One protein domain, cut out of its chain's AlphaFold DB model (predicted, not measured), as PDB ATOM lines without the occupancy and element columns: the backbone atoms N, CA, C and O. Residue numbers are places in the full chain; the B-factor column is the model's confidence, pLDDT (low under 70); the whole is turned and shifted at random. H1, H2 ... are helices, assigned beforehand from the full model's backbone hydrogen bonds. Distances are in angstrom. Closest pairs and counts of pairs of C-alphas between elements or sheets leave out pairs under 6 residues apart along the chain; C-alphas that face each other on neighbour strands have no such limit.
ATOM      1  N   THR A  19     156.722 121.751 148.473       58.34
ATOM      2  CA  THR A  19     156.119 120.714 147.614       58.34
ATOM      3  C   THR A  19     157.024 119.481 147.496       58.34
ATOM      4  O   THR A  19     156.528 118.359 147.418       58.34
ATOM      5  N   ALA A  20     158.344 119.691 147.573       59.69
ATOM      6  CA  ALA A  20     159.361 118.644 147.618       59.69
ATOM      7  C   ALA A  20     159.259 117.720 148.846       59.69
ATOM      8  O   ALA A  20     159.688 116.579 148.761       59.69
ATOM      9  N   ASP A  21     158.657 118.165 149.953       62.28
ATOM     10  CA  ASP A  21     158.457 117.340 151.152       62.28
ATOM     11  C   ASP A  21     157.076 116.679 151.167       62.28
ATOM     12  O   ASP A  21     156.917 115.544 151.623       62.28
ATOM     13  N   ILE A  22     156.065 117.385 150.650       66.50
ATOM     14  CA  ILE A  22     154.673 116.925 150.632       66.50
ATOM     15  C   ILE A  22     154.484 115.808 149.610       66.50
ATOM     16  O   ILE A  22     153.967 114.753 149.969       66.50
ATOM     17  N   MET A  23     154.935 115.994 148.364       73.19
ATOM     18  CA  MET A  23     154.688 115.013 147.302       73.19
ATOM     19  C   MET A  23     155.282 113.631 147.619       73.19
ATOM     20  O   MET A  23     154.558 112.639 147.497       73.19
ATOM     21  N   PRO A  24     156.540 113.504 148.089       78.38
ATOM     22  CA  PRO A  24     157.074 112.200 148.466       78.38
ATOM     23  C   PRO A  24     156.364 111.603 149.681       78.38
ATOM     24  O   PRO A  24     156.199 110.389 149.755       78.38
ATOM     25  N   ALA A  25     155.939 112.427 150.643       72.62
ATOM     26  CA  ALA A  25     155.219 111.943 151.817       72.62
ATOM     27  C   ALA A  25     153.833 111.394 151.452       72.62
ATOM     28  O   ALA A  25     153.480 110.300 151.892       72.62
ATOM     29  N   GLU A  26     153.080 112.107 150.616       78.62
ATOM     30  CA  GLU A  26     151.778 111.661 150.114       78.62
ATOM     31  C   GLU A  26     151.917 110.396 149.261       78.62
ATOM     32  O   GLU A  26     151.172 109.435 149.453       78.62
ATOM     33  N   MET A  27     152.927 110.340 148.389       81.94
ATOM     34  CA  MET A  27     153.197 109.150 147.583       81.94
ATOM     35  C   MET A  27     153.549 107.939 148.456       81.94
ATOM     36  O   MET A  27     153.018 106.850 148.235       81.94
ATOM     37  N   ARG A  28     154.396 108.118 149.480       85.25
ATOM     38  CA  ARG A  28     154.707 107.054 150.445       85.25
ATOM     39  C   ARG A  28     153.458 106.595 151.191       85.25
ATOM     40  O   ARG A  28     153.273 105.394 151.355       85.25
ATOM     41  N   ALA A  29     152.591 107.516 151.604       83.94
ATOM     42  CA  ALA A  29     151.349 107.174 152.289       83.94
ATOM     43  C   ALA A  29     150.407 106.348 151.396       83.94
ATOM     44  O   ALA A  29     149.891 105.322 151.839       83.94
ATOM     45  N   LEU A  30     150.233 106.739 150.128       86.31
ATOM     46  CA  LEU A  30     149.446 105.978 149.152       86.31
ATOM     47  C   LEU A  30     150.048 104.595 148.887       86.31
ATOM     48  O   LEU A  30     149.322 103.602 148.848       86.31
ATOM     49  N   HIS A  31     151.374 104.521 148.751       85.25
ATOM     50  CA  HIS A  31     152.087 103.263 148.564       85.25
ATOM     51  C   HIS A  31     151.875 102.308 149.744       85.25
ATOM     52  O   HIS A  31     151.500 101.157 149.531       85.25
ATOM     53  N   ILE A  32     152.055 102.791 150.977       87.81
ATOM     54  CA  ILE A  32     151.853 101.994 152.193       87.81
ATOM     55  C   ILE A  32     150.397 101.524 152.281       87.81
ATOM     56  O   ILE A  32     150.151 100.339 152.477       87.81
ATOM     57  N   ALA A  33     149.424 102.406 152.037       88.06
ATOM     58  CA  ALA A  33     148.010 102.038 152.070       88.06
ATOM     59  C   ALA A  33     147.651 100.957 151.029       88.06
ATOM     60  O   ALA A  33     146.910 100.015 151.327       88.06
ATOM     61  N   ALA A  34     148.185 101.068 149.809       88.06
ATOM     62  CA  ALA A  34     148.000 100.060 148.770       88.06
ATOM     63  C   ALA A  34     148.656  98.725 149.158       88.06
ATOM     64  O   ALA A  34     148.032  97.666 149.041       88.06
ATOM     65  N   HIS A  35     149.888  98.784 149.667       87.62
ATOM     66  CA  HIS A  35     150.645  97.631 150.137       87.62
ATOM     67  C   HIS A  35     149.916  96.899 151.271       87.62
ATOM     68  O   HIS A  35     149.744  95.681 151.208       87.62
ATOM     69  N   ASP A  36     149.415  97.621 152.268       89.75
ATOM     70  CA  ASP A  36     148.726  97.045 153.422       89.75
ATOM     71  C   ASP A  36     147.413  96.370 153.020       89.75
ATOM     72  O   ASP A  36     147.087  95.292 153.520       89.75
ATOM     73  N   HIS A  37     146.680  96.929 152.054       89.38
ATOM     74  CA  HIS A  37     145.487  96.287 151.502       89.38
ATOM     75  C   HIS A  37     145.793  95.038 150.671       89.38
ATOM     76  O   HIS A  37     145.048  94.054 150.743       89.38
ATOM     77  N   PHE A  38     146.873  95.055 149.893       89.19
ATOM     78  CA  PHE A  38     147.274  93.913 149.077       89.19
ATOM     79  C   PHE A  38     147.826  92.767 149.940       89.19
ATOM     80  O   PHE A  38     147.460  91.598 149.778       89.19
ATOM     81  N   ASN A  39     148.649  93.101 150.934       87.81
ATOM     82  CA  ASN A  39     149.283  92.134 151.824       87.81
ATOM     83  C   ASN A  39     148.459  91.801 153.070       87.81
ATOM     84  O   ASN A  39     148.752  90.805 153.724       87.81
ATOM     85  N   GLY A  40     147.383  92.529 153.349       86.88
ATOM     86  CA  GLY A  40     146.514  92.272 154.493       86.88
ATOM     87  C   GLY A  40     147.155  92.623 155.835       86.88
ATOM     88  O   GLY A  40     146.972  91.913 156.824       86.88
ATOM     89  N   VAL A  41     147.934  93.702 155.878       85.69
ATOM     90  CA  VAL A  41     148.512  94.209 157.126       85.69
ATOM     91  C   VAL A  41     147.424  94.997 157.857       85.69
ATOM     92  O   VAL A  41     146.927  96.002 157.361       85.69
ATOM     93  N   GLY A  42     146.966  94.490 159.007       83.88
ATOM     94  CA  GLY A  42     145.892  95.110 159.800       83.88
ATOM     95  C   GLY A  42     144.485  95.053 159.178       83.88
ATOM     96  O   GLY A  42     143.545  95.603 159.750       83.88
ATOM     97  N   GLN A  43     144.320  94.404 158.021       85.56
ATOM     98  CA  GLN A  43     143.074  94.271 157.250       85.56
ATOM     99  C   GLN A  43     143.086  92.957 156.445       85.56
ATOM    100  O   GLN A  43     144.149  92.381 156.245       85.56
ATOM    101  N   PRO A  44     141.949  92.455 155.929       86.25
ATOM    102  CA  PRO A  44     141.965  91.293 155.040       86.25
ATOM    103  C   PRO A  44     142.663  91.614 153.711       86.25
ATOM    104  O   PRO A  44     142.364  92.631 153.077       86.25
ATOM    105  N   ALA A  45     143.550  90.714 153.279       89.06
ATOM    106  CA  ALA A  45     144.292  90.831 152.028       89.06
ATOM    107  C   ALA A  45     143.389  90.745 150.787       89.06
ATOM    108  O   ALA A  45     142.421  89.979 150.762       89.06
ATOM    109  N   ARG A  46     143.728  91.493 149.732       90.06
ATOM    110  CA  ARG A  46     142.941  91.569 148.489       90.06
ATOM    111  C   ARG A  46     143.820  91.431 147.251       90.06
ATOM    112  O   ARG A  46     144.788  92.167 147.119       90.06
ATOM    113  N   ARG A  47     143.443  90.528 146.333       90.44
ATOM    114  CA  ARG A  47     144.144  90.347 145.046       90.44
ATOM    115  C   ARG A  47     143.794  91.439 144.044       90.44
ATOM    116  O   ARG A  47     144.684  91.989 143.417       90.44
ATOM    117  N   SER A  48     142.502  91.717 143.865       89.38
ATOM    118  CA  SER A  48     142.020  92.589 142.786       89.38
ATOM    119  C   SER A  48     142.496  94.029 142.972       89.38
ATOM    120  O   SER A  48     142.115  94.678 143.957       89.38
ATOM    121  N   SER A  49     143.258  94.540 142.000       87.94
ATOM    122  CA  SER A  49     143.773  95.912 142.013       87.94
ATOM    123  C   SER A  49     142.630  96.927 142.069       87.94
ATOM    124  O   SER A  49     142.659  97.832 142.899       87.94
ATOM    125  N   ALA A  50     141.548  96.707 141.315       88.81
ATOM    126  CA  ALA A  50     140.356  97.553 141.325       88.81
ATOM    127  C   ALA A  50     139.764  97.731 142.735       88.81
ATOM    128  O   ALA A  50     139.370  98.833 143.119       88.81
ATOM    129  N   THR A  51     139.729  96.670 143.549       89.12
ATOM    130  CA  THR A  51     139.201  96.759 144.923       89.12
ATOM    131  C   THR A  51     140.129  97.481 145.895       89.12
ATOM    132  O   THR A  51     139.642  98.058 146.872       89.12
ATOM    133  N   VAL A  52     141.442  97.429 145.656       87.88
ATOM    134  CA  VAL A  52     142.450  98.149 146.442       87.88
ATOM    135  C   VAL A  52     142.404  99.629 146.077       87.88
ATOM    136  O   VAL A  52     142.200 100.463 146.955       87.88
ATOM    137  N   LEU A  53     142.465  99.940 144.782       87.62
ATOM    138  CA  LEU A  53     142.445 101.297 144.229       87.62
ATOM    139  C   LEU A  53     141.158 102.044 144.585       87.62
ATOM    140  O   LEU A  53     141.212 103.188 145.031       87.62
ATOM    141  N   LYS A  54     140.005 101.365 144.525       89.25
ATOM    142  CA  LYS A  54     138.722 101.932 144.963       89.25
ATOM    143  C   LYS A  54     138.718 102.302 146.450       89.25
ATOM    144  O   LYS A  54     138.075 103.276 146.823       89.25
ATOM    145  N   LYS A  55     139.415 101.545 147.308       87.38
ATOM    146  CA  LYS A  55     139.516 101.859 148.744       87.38
ATOM    147  C   LYS A  55     140.407 103.065 149.020       87.38
ATOM    148  O   LYS A  55     140.074 103.865 149.885       87.38
ATOM    149  N   ILE A  56     141.500 103.200 148.279       86.69
ATOM    150  CA  ILE A  56     142.422 104.339 148.397       86.69
ATOM    151  C   ILE A  56     141.996 105.544 147.542       86.69
ATOM    152  O   ILE A  56     142.722 106.528 147.474       86.69
ATOM    153  N   SER A  57     140.812 105.491 146.917       84.31
ATOM    154  CA  SER A  57     140.262 106.544 146.046       84.31
ATOM    155  C   SER A  57     141.191 106.942 144.888       84.31
ATOM    156  O   SER A  57     141.257 108.111 144.519       84.31
ATOM    157  N   MET A  58     141.912 105.972 144.316       81.62
ATOM    158  CA  MET A  58     142.771 106.170 143.143       81.62
ATOM    159  C   MET A  58     142.112 105.663 141.856       81.62
ATOM    160  O   MET A  58     141.176 104.859 141.891       81.62
ATOM    161  N   GLY A  59     142.623 106.138 140.716       83.69
ATOM    162  CA  GLY A  59     142.194 105.701 139.389       83.69
ATOM    163  C   GLY A  59     142.339 104.190 139.201       83.69
ATOM    164  O   GLY A  59     143.238 103.564 139.765       83.69
ATOM    165  N   LEU A  60     141.421 103.607 138.428       85.06
ATOM    166  CA  LEU A  60     141.446 102.183 138.110       85.06
ATOM    167  C   LEU A  60     142.608 101.858 137.177       85.06
ATOM    168  O   LEU A  60     143.029 102.675 136.362       85.06
ATOM    169  N   VAL A  61     143.093 100.634 137.314       86.00
ATOM    170  CA  VAL A  61     144.231 100.111 136.571       86.00
ATOM    171  C   VAL A  61     143.742  98.954 135.731       86.00
ATOM    172  O   VAL A  61     143.005  98.101 136.223       86.00
TER     173      VAL A  61
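Overview. This is residues 19 to 61 of the 290 residues of an uncharacterized protein of Phytophthora fragariae (UniProt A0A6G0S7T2). One long helix, H1, makes the length, and near its last turns the chain folds back so that the short helix H2 packs steeply on residues 34 to 38. The other end of H1, residues 19 to 29, sticks out free. The printed part has 43 residues with two named helices, H1 then H2, and no named strand, and its class is all helix. It is flat, 32 by 22 by 11 A, and only just loose, close to compact, with a radius of gyration of the C-alphas of 11.2 A.

Arrangement. Look first at H1, residues 19 to 39, and then at H2, residues 49 to 55. They touch, H1 with residues 34 to 38 alone; the closest C-alphas, of His 37 and Val 52, are 6.2 A apart. They run opposite ways at a steep tilt of 64 degrees. Of the O i to N i+4 pairs, 16 of 17 in H1 and 2 of 3 in H2 are within hydrogen-bond range.

Along the chain. Find C-alpha 19 at (156.119, 120.714, 147.614); from there H1 runs 29.7 A to C-alpha 39 at (149.283, 92.134, 151.824). H2 ends at C-alpha 55, (139.516, 101.859, 148.744), 9.9 A from C-alpha 49.

Size, cuts and confidence. The C-alphas farthest apart, of Thr 19 and Pro 44, are 33.5 A apart. The printed part has no cut, and the link from H1 to H2 is short, with 9 residues. Look for pLDDT under 70 at residues 19 to 22; the mean of the printed part is 83.5.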